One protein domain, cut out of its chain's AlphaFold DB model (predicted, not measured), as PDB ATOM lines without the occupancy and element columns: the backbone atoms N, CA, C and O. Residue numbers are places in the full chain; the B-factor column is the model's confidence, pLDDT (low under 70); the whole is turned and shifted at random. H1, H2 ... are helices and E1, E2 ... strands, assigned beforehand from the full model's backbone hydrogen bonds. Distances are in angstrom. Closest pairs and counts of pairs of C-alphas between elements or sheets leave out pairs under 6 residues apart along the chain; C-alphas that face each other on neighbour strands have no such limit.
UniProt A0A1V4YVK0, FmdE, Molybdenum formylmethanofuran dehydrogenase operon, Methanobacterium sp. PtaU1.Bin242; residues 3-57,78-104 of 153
ATOM      1  N   TYR A   3     -31.047 -34.783 -16.370       98.06
ATOM      2  CA  TYR A   3     -31.196 -36.041 -15.647       98.06
ATOM      3  C   TYR A   3     -32.168 -35.813 -14.498       98.06
ATOM      4  O   TYR A   3     -31.994 -34.849 -13.766       98.06
ATOM      5  N   VAL A   4     -33.163 -36.678 -14.339       97.81
ATOM      6  CA  VAL A   4     -34.063 -36.697 -13.180       97.81
ATOM      7  C   VAL A   4     -33.756 -37.927 -12.343       97.81
ATOM      8  O   VAL A   4     -33.545 -39.009 -12.893       97.81
ATOM      9  N   GLU A   5     -33.694 -37.751 -11.026       97.69
ATOM     10  CA  GLU A   5     -33.299 -38.794 -10.069       97.69
ATOM     11  C   GLU A   5     -34.504 -39.532  -9.441       97.69
ATOM     12  O   GLU A   5     -34.334 -40.348  -8.530       97.69
ATOM     13  N   ILE A   6     -35.720 -39.246  -9.928       95.38
ATOM     14  CA  ILE A   6     -36.992 -39.794  -9.443       95.38
ATOM     15  C   ILE A   6     -38.044 -39.886 -10.566       95.38
ATOM     16  O   ILE A   6     -38.063 -39.058 -11.478       95.38
ATOM     17  N   ASP A   7     -38.934 -40.877 -10.483       92.94
ATOM     18  CA  ASP A   7     -40.048 -41.154 -11.406       92.94
ATOM     19  C   ASP A   7     -41.399 -40.581 -10.919       92.94
ATOM     20  O   ASP A   7     -42.474 -41.135 -11.155       92.94
ATOM     21  N   ARG A   8     -41.348 -39.442 -10.221       92.00
ATOM     22  CA  ARG A   8     -42.514 -38.719  -9.676       92.00
ATOM     23  C   ARG A   8     -42.738 -37.387 -10.402       92.00
ATOM     24  O   ARG A   8     -42.090 -37.103 -11.406       92.00
ATOM     25  N   CYS A   9     -43.631 -36.547  -9.869       89.19
ATOM     26  CA  CYS A   9     -44.076 -35.275 -10.461       89.19
ATOM     27  C   CYS A   9     -42.947 -34.339 -10.942       89.19
ATOM     28  O   CYS A   9     -43.153 -33.582 -11.889       89.19
ATOM     29  N   MET A  10     -41.747 -34.416 -10.353       89.75
ATOM     30  CA  MET A  10     -40.564 -33.696 -10.837       89.75
ATOM     31  C   MET A  10     -40.267 -33.980 -12.314       89.75
ATOM     32  O   MET A  10     -39.942 -33.052 -13.052       89.75
ATOM     33  N   ALA A  11     -40.371 -35.234 -12.760       91.81
ATOM     34  CA  ALA A  11     -40.070 -35.600 -14.140       91.81
ATOM     35  C   ALA A  11     -40.991 -34.868 -15.127       91.81
ATOM     36  O   ALA A  11     -40.528 -34.360 -16.148       91.81
ATOM     37  N   ASP A  12     -42.275 -34.746 -14.796       93.75
ATOM     38  CA  ASP A  12     -43.254 -34.043 -15.624       93.75
ATOM     39  C   ASP A  12     -43.049 -32.528 -15.588       93.75
ATOM     40  O   ASP A  12     -43.057 -31.884 -16.639       93.75
ATOM     41  N   ALA A  13     -42.776 -31.956 -14.410       91.38
ATOM     42  CA  ALA A  13     -42.461 -30.535 -14.271       91.38
ATOM     43  C   ALA A  13     -41.219 -30.144 -15.095       91.38
ATOM     44  O   ALA A  13     -41.246 -29.172 -15.853       91.38
ATOM     45  N   VAL A  14     -40.151 -30.946 -15.019       95.38
ATOM     46  CA  VAL A  14     -38.931 -30.749 -15.813       95.38
ATOM     47  C   VAL A  14     -39.241 -30.809 -17.308       95.38
ATOM     48  O   VAL A  14     -38.773 -29.948 -18.057       95.38
ATOM     49  N   GLN A  15     -40.037 -31.782 -17.762       96.06
ATOM     50  CA  GLN A  15     -40.440 -31.881 -19.169       96.06
ATOM     51  C   GLN A  15     -41.219 -30.645 -19.628       96.06
ATOM     52  O   GLN A  15     -40.892 -30.078 -20.671       96.06
ATOM     53  N   ALA A  16     -42.208 -30.213 -18.842       95.75
ATOM     54  CA  ALA A  16     -43.079 -29.090 -19.171       95.75
ATOM     55  C   ALA A  16     -42.315 -27.762 -19.276       95.75
ATOM     56  O   ALA A  16     -42.548 -26.992 -20.204       95.75
ATOM     57  N   ILE A  17     -41.379 -27.510 -18.358       94.88
ATOM     58  CA  ILE A  17     -40.646 -26.238 -18.289       94.88
ATOM     59  C   ILE A  17     -39.495 -26.199 -19.298       94.88
ATOM     60  O   ILE A  17     -39.254 -25.181 -19.942       94.88
ATOM     61  N   THR A  18     -38.757 -27.300 -19.449       95.12
ATOM     62  CA  THR A  18     -37.524 -27.307 -20.256       95.12
ATOM     63  C   THR A  18     -37.730 -27.761 -21.701       95.12
ATOM     64  O   THR A  18     -36.818 -27.632 -22.528       95.12
ATOM     65  N   GLY A  19     -38.874 -28.385 -22.003       95.56
ATOM     66  CA  GLY A  19     -39.135 -29.066 -23.273       95.56
ATOM     67  C   GLY A  19     -38.231 -30.279 -23.537       95.56
ATOM     68  O   GLY A  19     -38.237 -30.828 -24.642       95.56
ATOM     69  N   LYS A  20     -37.407 -30.702 -22.568       96.44
ATOM     70  CA  LYS A  20     -36.534 -31.877 -22.692       96.44
ATOM     71  C   LYS A  20     -37.350 -33.117 -22.386       96.44
ATOM     72  O   LYS A  20     -37.913 -33.212 -21.310       96.44
ATOM     73  N   THR A  21     -37.384 -34.075 -23.305       95.75
ATOM     74  CA  THR A  21     -38.222 -35.276 -23.182       95.75
ATOM     75  C   THR A  21     -37.413 -36.550 -23.391       95.75
ATOM     76  O   THR A  21     -36.341 -36.535 -24.015       95.75
ATOM     77  N   MET A  22     -37.939 -37.675 -22.892       93.88
ATOM     78  CA  MET A  22     -37.328 -38.993 -23.108       93.88
ATOM     79  C   MET A  22     -37.285 -39.359 -24.598       93.88
ATOM     80  O   MET A  22     -36.268 -39.857 -25.076       93.88
ATOM     81  N   GLY A  23     -38.345 -39.041 -25.355       92.69
ATOM     82  CA  GLY A  23     -38.427 -39.320 -26.794       92.69
ATOM     83  C   GLY A  23     -37.348 -38.607 -27.615       92.69
ATOM     84  O   GLY A  23     -36.728 -39.211 -28.485       92.69
ATOM     85  N   HIS A  24     -37.030 -37.354 -27.273       93.38
ATOM     86  CA  HIS A  24     -35.915 -36.618 -27.881       93.38
ATOM     87  C   HIS A  24     -34.547 -36.998 -27.300       93.38
ATOM     88  O   HIS A  24     -33.538 -36.402 -27.673       93.38
ATOM     89  N   ARG A  25     -34.496 -37.959 -26.368       94.00
ATOM     90  CA  ARG A  25     -33.286 -38.409 -25.662       94.00
ATOM     91  C   ARG A  25     -32.579 -37.295 -24.890       94.00
ATOM     92  O   ARG A  25     -31.399 -37.419 -24.576       94.00
ATOM     93  N   THR A  26     -33.285 -36.207 -24.592       96.12
ATOM     94  CA  THR A  26     -32.735 -35.035 -23.899       96.12
ATOM     95  C   THR A  26     -33.087 -34.991 -22.414       96.12
ATOM     96  O   THR A  26     -32.516 -34.165 -21.700       96.12
ATOM     97  N   LEU A  27     -33.967 -35.892 -21.969       97.00
ATOM     98  CA  LEU A  27     -34.241 -36.222 -20.574       97.00
ATOM     99  C   LEU A  27     -33.781 -37.655 -20.280       97.00
ATOM    100  O   LEU A  27     -33.982 -38.548 -21.108       97.00
ATOM    101  N   LYS A  28     -33.185 -37.877 -19.110       96.25
ATOM    102  CA  LYS A  28     -32.678 -39.177 -18.658       96.25
ATOM    103  C   LYS A  28     -33.171 -39.474 -17.250       96.25
ATOM    104  O   LYS A  28     -33.073 -38.615 -16.384       96.25
ATOM    105  N   TYR A  29     -33.633 -40.696 -17.017       96.44
ATOM    106  CA  TYR A  29     -34.003 -41.161 -15.685       96.44
ATOM    107  C   TYR A  29     -32.822 -41.859 -15.002       96.44
ATOM    108  O   TYR A  29     -32.133 -42.682 -15.618       96.44
ATOM    109  N   LYS A  30     -32.581 -41.514 -13.738       96.75
ATOM    110  CA  LYS A  30     -31.685 -42.205 -12.813       96.75
ATOM    111  C   LYS A  30     -32.510 -42.637 -11.613       96.75
ATOM    112  O   LYS A  30     -33.042 -41.800 -10.904       96.75
ATOM    113  N   ASP A  31     -32.616 -43.940 -11.405       95.56
ATOM    114  CA  ASP A  31     -33.454 -44.517 -10.356       95.56
ATOM    115  C   ASP A  31     -32.757 -44.446  -8.990       95.56
ATOM    116  O   ASP A  31     -32.221 -45.433  -8.490       95.56
ATOM    117  N   TYR A  32     -32.643 -43.234  -8.444       96.25
ATOM    118  CA  TYR A  32     -32.068 -42.994  -7.117       96.25
ATOM    119  C   TYR A  32     -33.139 -42.710  -6.061       96.25
ATOM    120  O   TYR A  32     -32.820 -42.693  -4.874       96.25
ATOM    121  N   GLY A  33     -34.382 -42.448  -6.479       92.81
ATOM    122  CA  GLY A  33     -35.479 -42.051  -5.598       92.81
ATOM    123  C   GLY A  33     -35.298 -40.664  -4.973       92.81
ATOM    124  O   GLY A  33     -35.938 -40.363  -3.970       92.81
ATOM    125  N   LYS A  34     -34.423 -39.816  -5.528       92.62
ATOM    126  CA  LYS A  34     -34.106 -38.493  -4.971       92.62
ATOM    127  C   LYS A  34     -34.873 -37.411  -5.709       92.62
ATOM    128  O   LYS A  34     -34.859 -37.374  -6.937       92.62
ATOM    129  N   PHE A  35     -35.480 -36.486  -4.968       93.38
ATOM    130  CA  PHE A  35     -36.120 -35.301  -5.541       93.38
ATOM    131  C   PHE A  35     -35.051 -34.304  -6.023       93.38
ATOM    132  O   PHE A  35     -34.779 -33.279  -5.399       93.38
ATOM    133  N   ALA A  36     -34.388 -34.668  -7.119       95.69
ATOM    134  CA  ALA A  36     -33.259 -33.958  -7.684       95.69
ATOM    135  C   ALA A  36     -33.207 -34.078  -9.210       95.69
ATOM    136  O   ALA A  36     -33.609 -35.086  -9.803       95.69
ATOM    137  N   ALA A  37     -32.655 -33.047  -9.842       97.75
ATOM    138  CA  ALA A  37     -32.394 -33.016 -11.268       97.75
ATOM    139  C   ALA A  37     -31.034 -32.381 -11.565       97.75
ATOM    140  O   ALA A  37     -30.628 -31.410 -10.935       97.75
ATOM    141  N   THR A  38     -30.333 -32.912 -12.565       98.38
ATOM    142  CA  THR A  38     -29.071 -32.350 -13.054       98.38
ATOM    143  C   THR A  38     -29.249 -31.793 -14.455       98.38
ATOM    144  O   THR A  38     -29.594 -32.523 -15.388       98.38
ATOM    145  N   PHE A  39     -28.981 -30.503 -14.616       98.06
ATOM    146  CA  PHE A  39     -29.071 -29.767 -15.868       98.06
ATOM    147  C   PHE A  39     -27.680 -29.649 -16.474       98.06
ATOM    148  O   PHE A  39     -26.766 -29.128 -15.846       98.06
ATOM    149  N   VAL A  40     -27.522 -30.136 -17.702       98.06
ATOM    150  CA  VAL A  40     -26.244 -30.140 -18.420       98.06
ATOM    151  C   VAL A  40     -26.358 -29.299 -19.682       98.06
ATOM    152  O   VAL A  40     -27.192 -29.586 -20.554       98.06
ATOM    153  N   ASP A  41     -25.491 -28.304 -19.818       96.62
ATOM    154  CA  ASP A  41     -25.268 -27.621 -21.083       96.62
ATOM    155  C   ASP A  41     -24.356 -28.480 -21.968       96.62
ATOM    156  O   ASP A  41     -23.177 -28.684 -21.689       96.62
ATOM    157  N   MET A  42     -24.918 -28.991 -23.063       93.31
ATOM    158  CA  MET A  42     -24.197 -29.859 -23.996       93.31
ATOM    159  C   MET A  42     -23.121 -29.124 -24.798       93.31
ATOM    160  O   MET A  42     -22.223 -29.779 -25.317       93.31
ATOM    161  N   ALA A  43     -23.227 -27.800 -24.948       93.56
ATOM    162  CA  ALA A  43     -22.269 -27.014 -25.720       93.56
ATOM    163  C   ALA A  43     -20.993 -26.740 -24.917       93.56
ATOM    164  O   ALA A  43     -19.896 -26.776 -25.469       93.56
ATOM    165  N   THR A  44     -21.140 -26.483 -23.616       95.50
ATOM    166  CA  THR A  44     -20.024 -26.102 -22.737       95.50
ATOM    167  C   THR A  44     -19.566 -27.223 -21.806       95.50
ATOM    168  O   THR A  44     -18.466 -27.148 -21.266       95.50
ATOM    169  N   GLY A  45     -20.387 -28.253 -21.592       93.75
ATOM    170  CA  GLY A  45     -20.136 -29.320 -20.620       93.75
ATOM    171  C   GLY A  45     -20.377 -28.912 -19.163       93.75
ATOM    172  O   GLY A  45     -20.202 -29.742 -18.273       93.75
ATOM    173  N   LYS A  46     -20.787 -27.663 -18.901       97.56
ATOM    174  CA  LYS A  46     -21.153 -27.205 -17.557       97.56
ATOM    175  C   LYS A  46     -22.431 -27.894 -17.099       97.56
ATOM    176  O   LYS A  46     -23.370 -28.053 -17.886       97.56
ATOM    177  N   ALA A  47     -22.481 -28.272 -15.828       98.25
ATOM    178  CA  ALA A  47     -23.668 -28.866 -15.246       98.25
ATOM    179  C   ALA A  47     -23.922 -28.376 -13.824       98.25
ATOM    180  O   ALA A  47     -22.995 -28.098 -13.065       98.25
ATOM    181  N   VAL A  48     -25.205 -28.299 -13.489       98.25
ATOM    182  CA  VAL A  48     -25.694 -27.937 -12.163       98.25
ATOM    183  C   VAL A  48     -26.688 -28.999 -11.718       98.25
ATOM    184  O   VAL A  48     -27.622 -29.328 -12.455       98.25
ATOM    185  N   ARG A  49     -26.479 -29.548 -10.526       97.81
ATOM    186  CA  ARG A  49     -27.415 -30.440  -9.850       97.81
ATOM    187  C   ARG A  49     -28.229 -29.629  -8.853       97.81
ATOM    188  O   ARG A  49     -27.667 -28.875  -8.072       97.81
ATOM    189  N   ILE A  50     -29.542 -29.799  -8.898       95.94
ATOM    190  CA  ILE A  50     -30.494 -29.178  -7.983       95.94
ATOM    191  C   ILE A  50     -31.203 -30.304  -7.244       95.94
ATOM    192  O   ILE A  50     -31.746 -31.207  -7.881       95.94
ATOM    193  N   SER A  51     -31.215 -30.260  -5.918       94.75
ATOM    194  CA  SER A  51     -32.013 -31.161  -5.083       94.75
ATOM    195  C   SER A  51     -32.829 -30.373  -4.079       94.75
ATOM    196  O   SER A  51     -32.336 -29.381  -3.551       94.75
ATOM    197  N   ALA A  52     -34.050 -30.824  -3.795       88.44
ATOM    198  CA  ALA A  52     -34.814 -30.241  -2.703       88.44
ATOM    199  C   ALA A  52     -34.173 -30.600  -1.360       88.44
ATOM    200  O   ALA A  52     -33.789 -31.751  -1.129       88.44
ATOM    201  N   LEU A  53     -34.079 -29.608  -0.485       81.69
ATOM    202  CA  LEU A  53     -33.990 -29.838   0.944       81.69
ATOM    203  C   LEU A  53     -35.341 -30.388   1.401       81.69
ATOM    204  O   LEU A  53     -36.384 -30.033   0.845       81.69
ATOM    205  N   GLU A  54     -35.344 -31.258   2.409       65.19
ATOM    206  CA  GLU A  54     -36.570 -31.416   3.187       65.19
ATOM    207  C   GLU A  54     -36.878 -30.020   3.734       65.19
ATOM    208  O   GLU A  54     -36.103 -29.484   4.528       65.19
ATOM    209  N   GLY A  55     -37.927 -29.382   3.202       53.94
ATOM    210  CA  GLY A  55     -38.335 -28.050   3.636       53.94
ATOM    211  C   GLY A  55     -38.606 -28.040   5.143       53.94
ATOM    212  O   GLY A  55     -38.636 -29.102   5.774       53.94
ATOM    213  N   PRO A  56     -38.829 -26.865   5.755       41.28
ATOM    214  CA  PRO A  56     -39.247 -26.824   7.147       41.28
ATOM    215  C   PRO A  56     -40.457 -27.746   7.296       41.28
ATOM    216  O   PRO A  56     -41.488 -27.511   6.658       41.28
ATOM    217  N   ARG A  57     -40.305 -28.823   8.089       45.06
ATOM    218  CA  ARG A  57     -41.424 -29.661   8.527       45.06
ATOM    219  C   ARG A  57     -42.510 -28.687   8.928       45.06
ATOM    220  O   ARG A  57     -42.249 -27.814   9.760       45.06
ATOM    221  N   ASP A  78     -54.588 -27.857   0.087       71.94
ATOM    222  CA  ASP A  78     -54.917 -26.923  -0.985       71.94
ATOM    223  C   ASP A  78     -53.615 -26.557  -1.702       71.94
ATOM    224  O   ASP A  78     -52.687 -25.974  -1.134       71.94
ATOM    225  N   MET A  79     -53.529 -26.959  -2.969       69.56
ATOM    226  CA  MET A  79     -52.343 -26.754  -3.786       69.56
ATOM    227  C   MET A  79     -52.023 -25.261  -3.921       69.56
ATOM    228  O   MET A  79     -50.860 -24.907  -4.097       69.56
ATOM    229  N   LYS A  80     -53.022 -24.376  -3.786       74.94
ATOM    230  CA  LYS A  80     -52.812 -22.925  -3.763       74.94
ATOM    231  C   LYS A  80     -52.063 -22.479  -2.517       74.94
ATOM    232  O   LYS A  80     -51.088 -21.746  -2.650       74.94
ATOM    233  N   ASP A  81     -52.463 -22.959  -1.344       76.50
ATOM    234  CA  ASP A  81     -51.824 -22.598  -0.076       76.50
ATOM    235  C   ASP A  81     -50.376 -23.092  -0.035       76.50
ATOM    236  O   ASP A  81     -49.475 -22.386   0.421       76.50
ATOM    237  N   MET A  82     -50.131 -24.297  -0.557       73.19
ATOM    238  CA  MET A  82     -48.784 -24.859  -0.650       73.19
ATOM    239  C   MET A  82     -47.892 -24.037  -1.590       73.19
ATOM    240  O   MET A  82     -46.762 -23.707  -1.232       73.19
ATOM    241  N   VAL A  83     -48.405 -23.651  -2.763       78.50
ATOM    242  CA  VAL A  83     -47.677 -22.792  -3.710       78.50
ATOM    243  C   VAL A  83     -47.411 -21.412  -3.111       78.50
ATOM    244  O   VAL A  83     -46.303 -20.896  -3.255       78.50
ATOM    245  N   GLU A  84     -48.382 -20.814  -2.418       80.69
ATOM    246  CA  GLU A  84     -48.217 -19.491  -1.810       80.69
ATOM    247  C   GLU A  84     -47.162 -19.507  -0.698       80.69
ATOM    248  O   GLU A  84     -46.348 -18.587  -0.608       80.69
ATOM    249  N   LYS A  85     -47.141 -20.566   0.122       78.56
ATOM    250  CA  LYS A  85     -46.112 -20.770   1.149       78.56
ATOM    251  C   LYS A  85     -44.732 -20.932   0.518       78.56
ATOM    252  O   LYS A  85     -43.831 -20.176   0.863       78.56
ATOM    253  N   LEU A  86     -44.582 -21.853  -0.437       78.19
ATOM    254  CA  LEU A  86     -43.304 -22.103  -1.113       78.19
ATOM    255  C   LEU A  86     -42.776 -20.864  -1.846       78.19
ATOM    256  O   LEU A  86     -41.578 -20.619  -1.833       78.19
ATOM    257  N   SER A  87     -43.658 -20.033  -2.410       80.62
ATOM    258  CA  SER A  87     -43.268 -18.788  -3.090       80.62
ATOM    259  C   SER A  87     -42.672 -17.724  -2.157       80.62
ATOM    260  O   SER A  87     -42.123 -16.737  -2.641       80.62
ATOM    261  N   LYS A  88     -42.816 -17.880  -0.833       83.38
ATOM    262  CA  LYS A  88     -42.309 -16.937   0.179       83.38
ATOM    263  C   LYS A  88     -41.027 -17.415   0.864       83.38
ATOM    264  O   LYS A  88     -40.414 -16.620   1.572       83.38
ATOM    265  N   VAL A  89     -40.645 -18.682   0.696       80.75
ATOM    266  CA  VAL A  89     -39.431 -19.243   1.304       80.75
ATOM    267  C   VAL A  89     -38.226 -18.915   0.410       80.75
ATOM    268  O   VAL A  89     -38.341 -19.060  -0.811       80.75
ATOM    269  N   PRO A  90     -37.088 -18.465   0.972       84.19
ATOM    270  CA  PRO A  90     -35.858 -18.268   0.208       84.19
ATOM    271  C   PRO A  90     -35.434 -19.539  -0.534       84.19
ATOM    272  O   PRO A  90     -35.599 -20.653  -0.036       84.19
ATOM    273  N   GLU A  91     -34.862 -19.376  -1.725       83.38
ATOM    274  CA  GLU A  91     -34.455 -20.504  -2.569       83.38
ATOM    275  C   GLU A  91     -33.433 -21.398  -1.858       83.38
ATOM    276  O   GLU A  91     -33.517 -22.621  -1.934       83.38
ATOM    277  N   GLU A  92     -32.521 -20.791  -1.100       84.00
ATOM    278  CA  GLU A  92     -31.448 -21.464  -0.368       84.00
ATOM    279  C   GLU A  92     -31.962 -22.344   0.783       84.00
ATOM    280  O   GLU A  92     -31.258 -23.248   1.232       84.00
ATOM    281  N   GLU A  93     -33.185 -22.098   1.260       81.56
ATOM    282  CA  GLU A  93     -33.854 -22.922   2.275       81.56
ATOM    283  C   GLU A  93     -34.657 -24.076   1.654       81.56
ATOM    284  O   GLU A  93     -35.007 -25.033   2.345       81.56
ATOM    285  N   LEU A  94     -34.935 -24.013   0.349       83.81
ATOM    286  CA  LEU A  94     -35.682 -25.038  -0.380       83.81
ATOM    287  C   LEU A  94     -34.780 -25.956  -1.200       83.81
ATOM    288  O   LEU A  94     -35.109 -27.127  -1.389       83.81
ATOM    289  N   LEU A  95     -33.679 -25.431  -1.731       90.88
ATOM    290  CA  LEU A  95     -32.883 -26.078  -2.761       90.88
ATOM    291  C   LEU A  95     -31.398 -26.065  -2.406       90.88
ATOM    292  O   LEU A  95     -30.829 -25.065  -1.982       90.88
ATOM    293  N   VAL A  96     -30.746 -27.186  -2.690       94.56
ATOM    294  CA  VAL A  96     -29.289 -27.284  -2.774       94.56
ATOM    295  C   VAL A  96     -28.905 -27.279  -4.242       94.56
ATOM    296  O   VAL A  96     -29.384 -28.115  -5.013       94.56
ATOM    297  N   ILE A  97     -28.040 -26.335  -4.608       95.94
ATOM    298  CA  ILE A  97     -27.537 -26.145  -5.967       95.94
ATOM    299  C   ILE A  97     -26.034 -26.412  -5.972       95.94
ATOM    300  O   ILE A  97     -25.272 -25.753  -5.269       95.94
ATOM    301  N   GLU A  98     -25.606 -27.373  -6.781       97.44
ATOM    302  CA  GLU A  98     -24.221 -27.838  -6.831       97.44
ATOM    303  C   GLU A  98     -23.699 -27.794  -8.266       97.44
ATOM    304  O   GLU A  98     -24.312 -28.357  -9.178       97.44
ATOM    305  N   GLU A  99     -22.537 -27.176  -8.482       98.12
ATOM    306  CA  GLU A  99     -21.798 -27.373  -9.729       98.12
ATOM    307  C   GLU A  99     -21.251 -28.801  -9.767       98.12
ATOM    308  O   GLU A  99     -20.537 -29.243  -8.865       98.12
ATOM    309  N   VAL A 100     -21.582 -29.536 -10.825       98.25
ATOM    310  CA  VAL A 100     -21.199 -30.941 -10.970       98.25
ATOM    311  C   VAL A 100     -20.590 -31.197 -12.340       98.25
ATOM    312  O   VAL A 100     -20.809 -30.461 -13.302       98.25
ATOM    313  N   LYS A 101     -19.841 -32.293 -12.451       97.31
ATOM    314  CA  LYS A 101     -19.407 -32.841 -13.735       97.31
ATOM    315  C   LYS A 101     -20.232 -34.081 -14.049       97.31
ATOM    316  O   LYS A 101     -20.372 -34.962 -13.206       97.31
ATOM    317  N   VAL A 102     -20.743 -34.160 -15.275       97.00
ATOM    318  CA  VAL A 102     -21.512 -35.312 -15.751       97.00
ATOM    319  C   VAL A 102     -20.787 -35.964 -16.915       97.00
ATOM    320  O   VAL A 102     -20.626 -35.357 -17.973       97.00
ATOM    321  N   ASP A 103     -20.393 -37.221 -16.737       94.50
ATOM    322  CA  ASP A 103     -19.842 -38.028 -17.819       94.50
ATOM    323  C   ASP A 103     -20.987 -38.613 -18.656       94.50
ATOM    324  O   ASP A 103     -21.766 -39.458 -18.206       94.50
ATOM    325  N   ILE A 104     -21.114 -38.124 -19.891       93.69
ATOM    326  CA  ILE A 104     -22.171 -38.531 -20.820       93.69
ATOM    327  C   ILE A 104     -21.604 -39.593 -21.759       93.69
ATOM    328  O   ILE A 104     -20.769 -39.268 -22.609       93.69
TER     329      ILE A 104
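Overview. This is residues 3 to 57 and 78 to 104 of the 153 residues of the protein "FmdE, Molybdenum formylmethanofuran dehydrogenase operon" of Methanobacterium sp. PtaU1.Bin242 (UniProt A0A1V4YVK0). A small sheet of three antiparallel strands, E2, E3 and E4, forms a wall along one side, with E4 as its bare far edge; helix H1 and the short strand E1 lie beyond its E2 edge, and the short helix H3 sits where E4 begins. Past H3, residues 78 to 85, of which 79 to 85 belong to H2, stick out free of the rest. The printed part has 82 residues with three named helices and four named strands, in the order H1 E1 E2 E3 H2 H3 E4, and its class is mixed, helices and strands. It is only just compact, close to loose, with a radius of gyration of the C-alphas of 13.8 A and spans of 38 by 26 by 22 A.

Along the chain. In the sheet, E2 is residues 36 to 40, 13.4 A long, E3 is residues 47 to 52, 16.8 A, and E4 is residues 95 to 100, 15.1 A, ending at C-alpha 100 (-21.199, -30.941, -10.970). H1 is residues 9 to 18, 14.2 A, beginning at C-alpha 9 (-44.076, -35.275, -10.461). E1 is residues 27 to 29, H2 residues 79 to 86, 10.5 A, and H3 residues 91 to 94.

Arrangement. E2 and E3 form a hairpin, antiparallel at 166 degrees, with N 37 and O 50 2.8 A apart. E3, the inner strand, is antiparallel to E4 at 156 degrees, with N 49 and O 98 2.8 A apart. H1 and H3 only graze the sheet; the closest C-alphas of H3 and E3, Leu 94 and Ala 52, are 5.8 A apart. E1 pairs with no named strand but is near E2. H2 is not on the sheet. Every O i to N i+4 pair is within hydrogen-bond range in H1 and H2; H3 is too short for one.

Size, cuts and confidence. The C-alphas farthest apart, of Thr 44 and Asp 78, are 41.1 A apart. Residues 58 to 77 are not printed, and 16.7 A separates C-alphas 57 and 78. Of the links printed whole, none is long. Residues 54 to 57 and 79 have pLDDT under 70.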